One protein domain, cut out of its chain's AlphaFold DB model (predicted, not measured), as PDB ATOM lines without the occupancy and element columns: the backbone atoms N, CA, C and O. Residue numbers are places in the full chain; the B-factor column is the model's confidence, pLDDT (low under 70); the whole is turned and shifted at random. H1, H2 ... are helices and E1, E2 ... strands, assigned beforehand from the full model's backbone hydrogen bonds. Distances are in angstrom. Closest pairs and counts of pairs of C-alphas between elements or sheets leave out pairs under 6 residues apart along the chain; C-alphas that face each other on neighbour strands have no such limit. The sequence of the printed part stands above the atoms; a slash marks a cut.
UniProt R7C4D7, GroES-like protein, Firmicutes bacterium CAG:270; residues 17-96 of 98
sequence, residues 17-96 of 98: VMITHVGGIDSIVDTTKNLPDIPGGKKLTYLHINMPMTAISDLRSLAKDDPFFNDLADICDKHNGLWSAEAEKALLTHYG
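Overview. This is residues 17 to 96 of the 98 residues of the protein "GroES-like protein" of Firmicutes bacterium CAG:270 (UniProt R7C4D7). A short two-stranded ribbon, E1 beside E2, stands between helix H1 and a group of three helices, H2, H3 and H4, which fold back on one another in turn. The 80 printed residues run E1, H1, E2, H2, H3, H4: a mixed class with a parallel sheet, compact with a radius of gyration of the C-alphas of 11.8 A, spanning 30 by 26 by 23 A.

Along the chain. E1, residues 19 to 24, begins at C-alpha 19 (29.085, -2.562, 417.933) and is 14.3 A long. H1 is residues 25 to 33, E2 42 to 46, H2 56 to 64 at 15.7 A, and H3 68 to 78 at 15.6 A. H4, residues 85 to 94, ends at C-alpha 94 (26.653, -6.436, 437.562).

Arrangement. E1 and E2 are parallel neighbours at 28 degrees, with N 44 and O 21 2.9 A apart, within hydrogen-bond range. E1, H1 and E2 form a strand-helix-strand unit, two parallel strands with a helix between, its crossover right-handed. The closest C-alphas of E1 and H2, His 21 and Ile 56, are 5.5 A apart. H2 and H3 form a hairpin and touch, Ala 63 to Phe 69 the closest C-alphas at 5.0 A. H3 and H4, also a hairpin, touch at a shallow tilt of 7 degrees, opposite ways, with the C-alphas of Ile 75 and Ala 87 closest at 6.0 A. In H3 and H4 every O i to N i+4 pair is within hydrogen-bond range; in H1 3 of 5 are, and in H2 0 of 5, beside 4 of 6 O i to N i+3 pairs.

Size, cuts and confidence. The farthest C-alphas, Lys 33 and Lys 78, are 32.5 A apart. The printed part has no cut and no long link, and no printed residue is under 70 in pLDDT.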
ATOM      1  N   VAL A  17      34.320  -1.271 416.420       88.81
ATOM      2  CA  VAL A  17      33.660  -0.043 415.919       88.81
ATOM      3  C   VAL A  17      32.268  -0.298 415.346       88.81
ATOM      4  O   VAL A  17      31.475   0.622 415.200       88.81
ATOM      5  N   MET A  18      31.972  -1.550 414.996       91.62
ATOM      6  CA  MET A  18      30.674  -1.923 414.463       91.62
ATOM      7  C   MET A  18      29.645  -2.145 415.570       91.62
ATOM      8  O   MET A  18      28.465  -2.143 415.250       91.62
ATOM      9  N   ILE A  19      30.038  -2.386 416.827       96.25
ATOM     10  CA  ILE A  19      29.085  -2.562 417.933       96.25
ATOM     11  C   ILE A  19      28.609  -1.176 418.341       96.25
ATOM     12  O   ILE A  19      29.394  -0.355 418.800       96.25
ATOM     13  N   THR A  20      27.323  -0.922 418.128       96.81
ATOM     14  CA  THR A  20      26.715   0.392 418.393       96.81
ATOM     15  C   THR A  20      25.662   0.335 419.482       96.81
ATOM     16  O   THR A  20      25.418   1.345 420.129       96.81
ATOM     17  N   HIS A  21      25.060  -0.839 419.684       97.81
ATOM     18  CA  HIS A  21      24.039  -1.066 420.693       97.81
ATOM     19  C   HIS A  21      24.319  -2.361 421.446       97.81
ATOM     20  O   HIS A  21      24.858  -3.311 420.861       97.81
ATOM     21  N   VAL A  22      23.916  -2.389 422.712       97.94
ATOM     22  CA  VAL A  22      23.999  -3.543 423.607       97.94
ATOM     23  C   VAL A  22      22.652  -3.729 424.301       97.94
ATOM     24  O   VAL A  22      22.011  -2.748 424.671       97.94
ATOM     25  N   GLY A  23      22.214  -4.974 424.464       97.75
ATOM     26  CA  GLY A  23      20.987  -5.304 425.184       97.75
ATOM     27  C   GLY A  23      20.958  -6.739 425.704       97.75
ATOM     28  O   GLY A  23      21.907  -7.510 425.533       97.75
ATOM     29  N   GLY A  24      19.842  -7.091 426.332       98.00
ATOM     30  CA  GLY A  24      19.541  -8.398 426.901       98.00
ATOM     31  C   GLY A  24      18.557  -9.207 426.061       98.00
ATOM     32  O   GLY A  24      18.063  -8.747 425.025       98.00
ATOM     33  N   ILE A  25      18.271 -10.432 426.502       97.69
ATOM     34  CA  ILE A  25      17.405 -11.383 425.791       97.69
ATOM     35  C   ILE A  25      15.982 -10.848 425.576       97.69
ATOM     36  O   ILE A  25      15.376 -11.089 424.530       97.69
ATOM     37  N   ASP A  26      15.478 -10.072 426.532       97.44
ATOM     38  CA  ASP A  26      14.172  -9.413 426.519       97.44
ATOM     39  C   ASP A  26      14.020  -8.394 425.379       97.44
ATOM     40  O   ASP A  26      12.916  -8.182 424.875       97.44
ATOM     41  N   SER A  27      15.126  -7.819 424.905       97.69
ATOM     42  CA  SER A  27      15.120  -6.825 423.826       97.69
ATOM     43  C   SER A  27      15.105  -7.414 422.406       97.69
ATOM     44  O   SER A  27      14.849  -6.682 421.445       97.69
ATOM     45  N   ILE A  28      15.362  -8.720 422.233       97.38
ATOM     46  CA  ILE A  28      15.610  -9.334 420.911       97.38
ATOM     47  C   ILE A  28      14.400  -9.232 419.989       97.38
ATOM     48  O   ILE A  28      14.553  -8.884 418.815       97.38
ATOM     49  N   VAL A  29      13.210  -9.567 420.492       97.81
ATOM     50  CA  VAL A  29      11.995  -9.650 419.666       97.81
ATOM     51  C   VAL A  29      11.659  -8.285 419.076       97.81
ATOM     52  O   VAL A  29      11.473  -8.174 417.864       97.81
ATOM     53  N   ASP A  30      11.632  -7.249 419.916       97.25
ATOM     54  CA  ASP A  30      11.310  -5.892 419.479       97.25
ATOM     55  C   ASP A  30      12.406  -5.315 418.572       97.25
ATOM     56  O   ASP A  30      12.114  -4.848 417.470       97.25
ATOM     57  N   THR A  31      13.680  -5.482 418.953       97.06
ATOM     58  CA  THR A  31      14.822  -5.028 418.140       97.06
ATOM     59  C   THR A  31      14.819  -5.658 416.750       97.06
ATOM     60  O   THR A  31      15.087  -4.987 415.757       97.06
ATOM     61  N   THR A  32      14.516  -6.954 416.657       96.12
ATOM     62  CA  THR A  32      14.483  -7.669 415.374       96.12
ATOM     63  C   THR A  32      13.312  -7.202 414.519       96.12
ATOM     64  O   THR A  32      13.474  -6.983 413.319       96.12
ATOM     65  N   LYS A  33      12.136  -7.030 415.130       97.62
ATOM     66  CA  LYS A  33      10.923  -6.584 414.440       97.62
ATOM     67  C   LYS A  33      11.069  -5.169 413.872       97.62
ATOM     68  O   LYS A  33      10.609  -4.929 412.760       97.62
ATOM     69  N   ASN A  34      11.733  -4.277 414.605       96.00
ATOM     70  CA  ASN A  34      11.884  -2.862 414.257       96.00
ATOM     71  C   ASN A  34      13.279  -2.527 413.698       96.00
ATOM     72  O   ASN A  34      13.661  -1.363 413.633       96.00
ATOM     73  N   LEU A  35      14.064  -3.533 413.288       94.56
ATOM     74  CA  LEU A  35      15.465  -3.359 412.890       94.56
ATOM     75  C   LEU A  35      15.711  -2.250 411.841       94.56
ATOM     76  O   LEU A  35      16.716  -1.552 411.989       94.56
ATOM     77  N   PRO A  36      14.858  -2.050 410.809       94.19
ATOM     78  CA  PRO A  36      15.034  -0.957 409.847       94.19
ATOM     79  C   PRO A  36      14.993   0.445 410.472       94.19
ATOM     80  O   PRO A  36      15.634   1.354 409.950       94.19
ATOM     81  N   ASP A  37      14.283   0.596 411.591       95.06
ATOM     82  CA  ASP A  37      14.059   1.869 412.282       95.06
ATOM     83  C   ASP A  37      15.058   2.105 413.429       95.06
ATOM     84  O   ASP A  37      15.096   3.189 414.007       95.06
ATOM     85  N   ILE A  38      15.898   1.108 413.749       92.69
ATOM     86  CA  ILE A  38      16.952   1.198 414.769       92.69
ATOM     87  C   ILE A  38      18.305   1.433 414.069       92.69
ATOM     88  O   ILE A  38      18.945   0.474 413.601       92.69
ATOM     89  N   PRO A  39      18.779   2.694 413.986       90.12
ATOM     90  CA  PRO A  39      20.010   3.028 413.279       90.12
ATOM     91  C   PRO A  39      21.250   2.394 413.933       90.12
ATOM     92  O   PRO A  39      21.199   1.771 414.991       90.12
ATOM     93  N   GLY A  40      22.403   2.520 413.280       89.69
ATOM     94  CA  GLY A  40      23.675   1.988 413.775       89.69
ATOM     95  C   GLY A  40      24.034   0.612 413.213       89.69
ATOM     96  O   GLY A  40      23.286  -0.004 412.454       89.69
ATOM     97  N   GLY A  41      25.228   0.143 413.568       89.88
ATOM     98  CA  GLY A  41      25.820  -1.086 413.049       89.88
ATOM     99  C   GLY A  41      25.240  -2.348 413.689       89.88
ATOM    100  O   GLY A  41      24.063  -2.673 413.540       89.88
ATOM    101  N   LYS A  42      26.095  -3.091 414.389       94.38
ATOM    102  CA  LYS A  42      25.777  -4.319 415.117       94.38
ATOM    103  C   LYS A  42      25.086  -4.007 416.444       94.38
ATOM    104  O   LYS A  42      25.491  -3.089 417.164       94.38
ATOM    105  N   LYS A  43      24.074  -4.826 416.730       95.94
ATOM    106  CA  LYS A  43      23.293  -4.871 417.964       95.94
ATOM    107  C   LYS A  43      23.747  -6.127 418.705       95.94
ATOM    108  O   LYS A  43      23.499  -7.234 418.230       95.94
ATOM    109  N   LEU A  44      24.549  -5.950 419.749       96.88
ATOM    110  CA  LEU A  44      25.066  -7.048 420.559       96.88
ATOM    111  C   LEU A  44      24.021  -7.410 421.612       96.88
ATOM    112  O   LEU A  44      23.491  -6.521 422.274       96.88
ATOM    113  N   THR A  45      23.756  -8.699 421.790       97.19
ATOM    114  CA  THR A  45      22.817  -9.156 422.813       97.19
ATOM    115  C   THR A  45      23.435 -10.218 423.703       97.19
ATOM    116  O   THR A  45      24.014 -11.187 423.207       97.19
ATOM    117  N   TYR A  46      23.247 -10.063 425.010       97.62
ATOM    118  CA  TYR A  46      23.579 -11.062 426.017       97.62
ATOM    119  C   TYR A  46      22.336 -11.876 426.376       97.62
ATOM    120  O   TYR A  46      21.324 -11.344 426.823       97.62
ATOM    121  N   LEU A  47      22.402 -13.191 426.161       96.62
ATOM    122  CA  LEU A  47      21.242 -14.082 426.297       96.62
ATOM    123  C   LEU A  47      20.814 -14.338 427.751       96.62
ATOM    124  O   LEU A  47      19.740 -14.879 427.984       96.62
ATOM    125  N   HIS A  48      21.659 -13.998 428.717       94.81
ATOM    126  CA  HIS A  48      21.471 -14.316 430.133       94.81
ATOM    127  C   HIS A  48      21.112 -13.080 430.984       94.81
ATOM    128  O   HIS A  48      20.961 -13.219 432.193       94.81
ATOM    129  N   ILE A  49      20.964 -11.890 430.382       96.38
ATOM    130  CA  ILE A  49      20.542 -10.662 431.082       96.38
ATOM    131  C   ILE A  49      19.247 -10.104 430.493       96.38
ATOM    132  O   ILE A  49      18.956 -10.321 429.316       96.38
ATOM    133  N   ASN A  50      18.531  -9.317 431.301       96.56
ATOM    134  CA  ASN A  50      17.448  -8.450 430.841       96.56
ATOM    135  C   ASN A  50      17.941  -7.002 430.817       96.56
ATOM    136  O   ASN A  50      18.340  -6.459 431.850       96.56
ATOM    137  N   MET A  51      17.949  -6.402 429.634       96.19
ATOM    138  CA  MET A  51      18.442  -5.050 429.400       96.19
ATOM    139  C   MET A  51      17.835  -4.523 428.092       96.19
ATOM    140  O   MET A  51      17.922  -5.204 427.065       96.19
ATOM    141  N   PRO A  52      17.277  -3.301 428.068       97.19
ATOM    142  CA  PRO A  52      16.775  -2.720 426.829       97.19
ATOM    143  C   PRO A  52      17.899  -2.582 425.794       97.19
ATOM    144  O   PRO A  52      19.042  -2.275 426.139       97.19
ATOM    145  N   MET A  53      17.577  -2.771 424.512       97.94
ATOM    146  CA  MET A  53      18.532  -2.536 423.427       97.94
ATOM    147  C   MET A  53      18.892  -1.051 423.388       97.94
ATOM    148  O   MET A  53      18.072  -0.220 423.011       97.94
ATOM    149  N   THR A  54      20.118  -0.730 423.791       97.75
ATOM    150  CA  THR A  54      20.531   0.643 424.089       97.75
ATOM    151  C   THR A  54      21.780   0.996 423.303       97.75
ATOM    152  O   THR A  54      22.730   0.211 423.259       97.75
ATOM    153  N   ALA A  55      21.791   2.170 422.667       97.81
ATOM    154  CA  ALA A  55      22.990   2.683 422.018       97.81
ATOM    155  C   ALA A  55      24.081   2.931 423.067       97.81
ATOM    156  O   ALA A  55      23.791   3.412 424.159       97.81
ATOM    157  N   ILE A  56      25.347   2.657 422.742       97.81
ATOM    158  CA  ILE A  56      26.459   2.884 423.685       97.81
ATOM    159  C   ILE A  56      26.512   4.359 424.124       97.81
ATOM    160  O   ILE A  56      26.751   4.644 425.295       97.81
ATOM    161  N   SER A  57      26.209   5.288 423.209       97.06
ATOM    162  CA  SER A  57      26.114   6.728 423.495       97.06
ATOM    163  C   SER A  57      25.023   7.087 424.502       97.06
ATOM    164  O   SER A  57      25.106   8.127 425.151       97.06
ATOM    165  N   ASP A  58      24.015   6.227 424.640       97.88
ATOM    166  CA  ASP A  58      22.802   6.500 425.401       97.88
ATOM    167  C   ASP A  58      22.786   5.741 426.734       97.88
ATOM    168  O   ASP A  58      21.828   5.872 427.495       97.88
ATOM    169  N   LEU A  59      23.847   4.993 427.071       98.19
ATOM    170  CA  LEU A  59      23.939   4.226 428.320       98.19
ATOM    171  C   LEU A  59      23.680   5.097 429.554       98.19
ATOM    172  O   LEU A  59      22.902   4.711 430.420       98.19
ATOM    173  N   ARG A  60      24.220   6.322 429.592       98.19
ATOM    174  CA  ARG A  60      23.990   7.261 430.707       98.19
ATOM    175  C   ARG A  60      22.508   7.562 430.945       98.19
ATOM    176  O   ARG A  60      22.127   7.880 432.067       98.19
ATOM    177  N   SER A  61      21.652   7.447 429.927       97.62
ATOM    178  CA  SER A  61      20.208   7.675 430.079       97.62
ATOM    179  C   SER A  61      19.515   6.617 430.946       97.62
ATOM    180  O   SER A  61      18.481   6.914 431.547       97.62
ATOM    181  N   LEU A  62      20.099   5.418 431.060       97.75
ATOM    182  CA  LEU A  62      19.617   4.339 431.925       97.75
ATOM    183  C   LEU A  62      20.042   4.521 433.388       97.75
ATOM    184  O   LEU A  62      19.503   3.854 434.267       97.75
ATOM    185  N   ALA A  63      20.945   5.466 433.682       97.31
ATOM    186  CA  ALA A  63      21.407   5.726 435.045       97.31
ATOM    187  C   ALA A  63      20.302   6.220 435.994       97.31
ATOM    188  O   ALA A  63      20.458   6.185 437.213       97.31
ATOM    189  N   LYS A  64      19.178   6.679 435.430       96.81
ATOM    190  CA  LYS A  64      17.958   7.011 436.176       96.81
ATOM    191  C   LYS A  64      17.308   5.780 436.824       96.81
ATOM    192  O   LYS A  64      16.657   5.928 437.852       96.81
ATOM    193  N   ASP A  65      17.471   4.611 436.205       96.19
ATOM    194  CA  ASP A  65      16.892   3.342 436.643       96.19
ATOM    195  C   ASP A  65      17.931   2.536 437.440       96.19
ATOM    196  O   ASP A  65      17.598   1.945 438.465       96.19
ATOM    197  N   ASP A  66      19.198   2.572 437.010       97.50
ATOM    198  CA  ASP A  66      20.317   1.920 437.692       97.50
ATOM    199  C   ASP A  66      21.628   2.724 437.542       97.50
ATOM    200  O   ASP A  66      22.169   2.812 436.433       97.50
ATOM    201  N   PRO A  67      22.188   3.290 438.631       97.94
ATOM    202  CA  PRO A  67      23.410   4.095 438.587       97.94
ATOM    203  C   PRO A  67      24.621   3.419 437.931       97.94
ATOM    204  O   PRO A  67      25.480   4.136 437.413       97.94
ATOM    205  N   PHE A  68      24.675   2.081 437.894       98.00
ATOM    206  CA  PHE A  68      25.728   1.310 437.220       98.00
ATOM    207  C   PHE A  68      25.961   1.753 435.770       98.00
ATOM    208  O   PHE A  68      27.088   1.734 435.274       98.00
ATOM    209  N   PHE A  69      24.919   2.211 435.074       98.44
ATOM    210  CA  PHE A  69      25.055   2.634 433.683       98.44
ATOM    211  C   PHE A  69      25.906   3.901 433.488       98.44
ATOM    212  O   PHE A  69      26.407   4.117 432.384       98.44
ATOM    213  N   ASN A  70      26.129   4.710 434.534       98.56
ATOM    214  CA  ASN A  70      27.144   5.768 434.480       98.56
ATOM    215  C   ASN A  70      28.556   5.180 434.448       98.56
ATOM    216  O   ASN A  70      29.345   5.575 433.593       98.56
ATOM    217  N   ASP A  71      28.842   4.207 435.312       98.25
ATOM    218  CA  ASP A  71      30.147   3.542 435.365       98.25
ATOM    219  C   ASP A  71      30.420   2.790 434.053       98.25
ATOM    220  O   ASP A  71      31.511   2.866 433.486       98.25
ATOM    221  N   LEU A  72      29.402   2.113 433.510       98.50
ATOM    222  CA  LEU A  72      29.503   1.430 432.221       98.50
ATOM    223  C   LEU A  72      29.772   2.409 431.065       98.50
ATOM    224  O   LEU A  72      30.568   2.104 430.170       98.50
ATOM    225  N   ALA A  73      29.137   3.584 431.081       98.50
ATOM    226  CA  ALA A  73      29.399   4.635 430.102       98.50
ATOM    227  C   ALA A  73      30.822   5.202 430.240       98.50
ATOM    228  O   ALA A  73      31.506   5.346 429.228       98.50
ATOM    229  N   ASP A  74      31.304   5.440 431.464       98.62
ATOM    230  CA  ASP A  74      32.675   5.898 431.728       98.62
ATOM    231  C   ASP A  74      33.718   4.896 431.200       98.62
ATOM    232  O   ASP A  74      34.720   5.286 430.588       98.62
ATOM    233  N   ILE A  75      33.466   3.591 431.367       98.50
ATOM    234  CA  ILE A  75      34.296   2.536 430.773       98.50
ATOM    235  C   ILE A  75      34.286   2.652 429.243       98.50
ATOM    236  O   ILE A  75      35.348   2.623 428.621       98.50
ATOM    237  N   CYS A  76      33.120   2.800 428.613       98.00
ATOM    238  CA  CYS A  76      33.039   2.937 427.157       98.00
ATOM    239  C   CYS A  76      33.783   4.188 426.660       98.00
ATOM    240  O   CYS A  76      34.547   4.092 425.697       98.00
ATOM    241  N   ASP A  77      33.642   5.327 427.340       98.06
ATOM    242  CA  ASP A  77      34.317   6.589 427.010       98.06
ATOM    243  C   ASP A  77      35.847   6.449 427.063       98.06
ATOM    244  O   ASP A  77      36.544   6.848 426.124       98.06
ATOM    245  N   LYS A  78      36.376   5.765 428.087       98.06
ATOM    246  CA  LYS A  78      37.805   5.406 428.197       98.06
ATOM    247  C   LYS A  78      38.300   4.550 427.022       98.06
ATOM    248  O   LYS A  78      39.485   4.583 426.691       98.06
ATOM    249  N   HIS A  79      37.408   3.802 426.369       96.38
ATOM    250  CA  HIS A  79      37.690   2.976 425.186       96.38
ATOM    251  C   HIS A  79      37.250   3.629 423.863       96.38
ATOM    252  O   HIS A  79      37.033   2.931 422.867       96.38
ATOM    253  N   ASN A  80      37.201   4.967 423.817       95.69
ATOM    254  CA  ASN A  80      36.791   5.786 422.666       95.69
ATOM    255  C   ASN A  80      35.315   5.598 422.270       95.69
ATOM    256  O   ASN A  80      34.994   5.558 421.081       95.69
ATOM    257  N   GLY A  81      34.429   5.424 423.252       95.31
ATOM    258  CA  GLY A  81      32.999   5.184 423.041       95.31
ATOM    259  C   GLY A  81      32.685   3.805 422.450       95.31
ATOM    260  O   GLY A  81      31.621   3.614 421.867       95.31
ATOM    261  N   LEU A  82      33.619   2.852 422.537       96.31
ATOM    262  CA  LEU A  82      33.481   1.514 421.960       96.31
ATOM    263  C   LEU A  82      33.236   0.466 423.038       96.31
ATOM    264  O   LEU A  82      33.828   0.516 424.115       96.31
ATOM    265  N   TRP A  83      32.464  -0.564 422.684       97.56
ATOM    266  CA  TRP A  83      32.335  -1.747 423.527       97.56
ATOM    267  C   TRP A  83      33.685  -2.461 423.662       97.56
ATOM    268  O   TRP A  83      34.367  -2.726 422.664       97.56
ATOM    269  N   SER A  84      34.077  -2.765 424.898       96.75
ATOM    270  CA  SER A  84      35.371  -3.353 425.246       96.75
ATOM    271  C   SER A  84      35.196  -4.572 426.154       96.75
ATOM    272  O   SER A  84      34.132  -4.780 426.732       96.75
ATOM    273  N   ALA A  85      36.255  -5.367 426.318       95.94
ATOM    274  CA  ALA A  85      36.249  -6.485 427.266       95.94
ATOM    275  C   ALA A  85      36.048  -6.021 428.725       95.94
ATOM    276  O   ALA A  85      35.495  -6.755 429.533       95.94
ATOM    277  N   GLU A  86      36.479  -4.797 429.058       97.94
ATOM    278  CA  GLU A  86      36.237  -4.179 430.370       97.94
ATOM    279  C   GLU A  86      34.742  -3.880 430.562       97.94
ATOM    280  O   GLU A  86      34.195  -4.207 431.610       97.94
ATOM    281  N   ALA A  87      34.074  -3.340 429.532       98.06
ATOM    282  CA  ALA A  87      32.636  -3.062 429.561       98.06
ATOM    283  C   ALA A  87      31.806  -4.350 429.663       98.06
ATOM    284  O   ALA A  87      30.899  -4.436 430.486       98.06
ATOM    285  N   GLU A  88      32.153  -5.369 428.869       97.50
ATOM    286  CA  GLU A  88      31.512  -6.685 428.937       97.50
ATOM    287  C   GLU A  88      31.653  -7.296 430.328       97.50
ATOM    288  O   GLU A  88      30.652  -7.667 430.931       97.50
ATOM    289  N   LYS A  89      32.871  -7.341 430.877       98.12
ATOM    290  CA  LYS A  89      33.088  -7.886 432.216       98.12
ATOM    291  C   LYS A  89      32.265  -7.142 433.270       98.12
ATOM    292  O   LYS A  89      31.598  -7.786 434.070       98.12
ATOM    293  N   ALA A  90      32.280  -5.807 433.251       98.12
ATOM    294  CA  ALA A  90      31.506  -4.999 434.190       98.12
ATOM    295  C   ALA A  90      30.002  -5.305 434.106       98.12
ATOM    296  O   ALA A  90      29.359  -5.484 435.138       98.12
ATOM    297  N   LEU A  91      29.461  -5.427 432.887       97.94
ATOM    298  CA  LEU A  91      28.064  -5.790 432.657       97.94
ATOM    299  C   LEU A  91      27.743  -7.180 433.225       97.94
ATOM    300  O   LEU A  91      26.786  -7.328 433.978       97.94
ATOM    301  N   LEU A  92      28.549  -8.195 432.907       97.25
ATOM    302  CA  LEU A  92      28.312  -9.566 433.371       97.25
ATOM    303  C   LEU A  92      28.412  -9.694 434.896       97.25
ATOM    304  O   LEU A  92      27.577 -10.354 435.515       97.25
ATOM    305  N   THR A  93      29.385  -9.023 435.516       97.69
ATOM    306  CA  THR A  93      29.512  -8.981 436.977       97.69
ATOM    307  C   THR A  93      28.306  -8.285 437.617       97.69
ATOM    308  O   THR A  93      27.777  -8.797 438.602       97.69
ATOM    309  N   HIS A  94      27.824  -7.167 437.051       97.50
ATOM    310  CA  HIS A  94      26.653  -6.436 437.562       97.50
ATOM    311  C   HIS A  94      25.379  -7.289 437.571       97.50
ATOM    312  O   HIS A  94      24.626  -7.285 438.542       97.50
ATOM    313  N   TYR A  95      25.174  -8.088 436.523       96.75
ATOM    314  CA  TYR A  95      24.035  -9.005 436.422       96.75
ATOM    315  C   TYR A  95      24.268 -10.376 437.093       96.75
ATOM    316  O   TYR A  95      23.353 -11.197 437.111       96.75
ATOM    317  N   GLY A  96      25.453 -10.634 437.662       96.75
ATOM    318  CA  GLY A  96      25.761 -11.868 438.400       96.75
ATOM    319  C   GLY A  96      25.857 -13.131 437.533       96.75
ATOM    320  O   GLY A  96      25.431 -14.202 437.960       96.75
TER     321      GLY A  96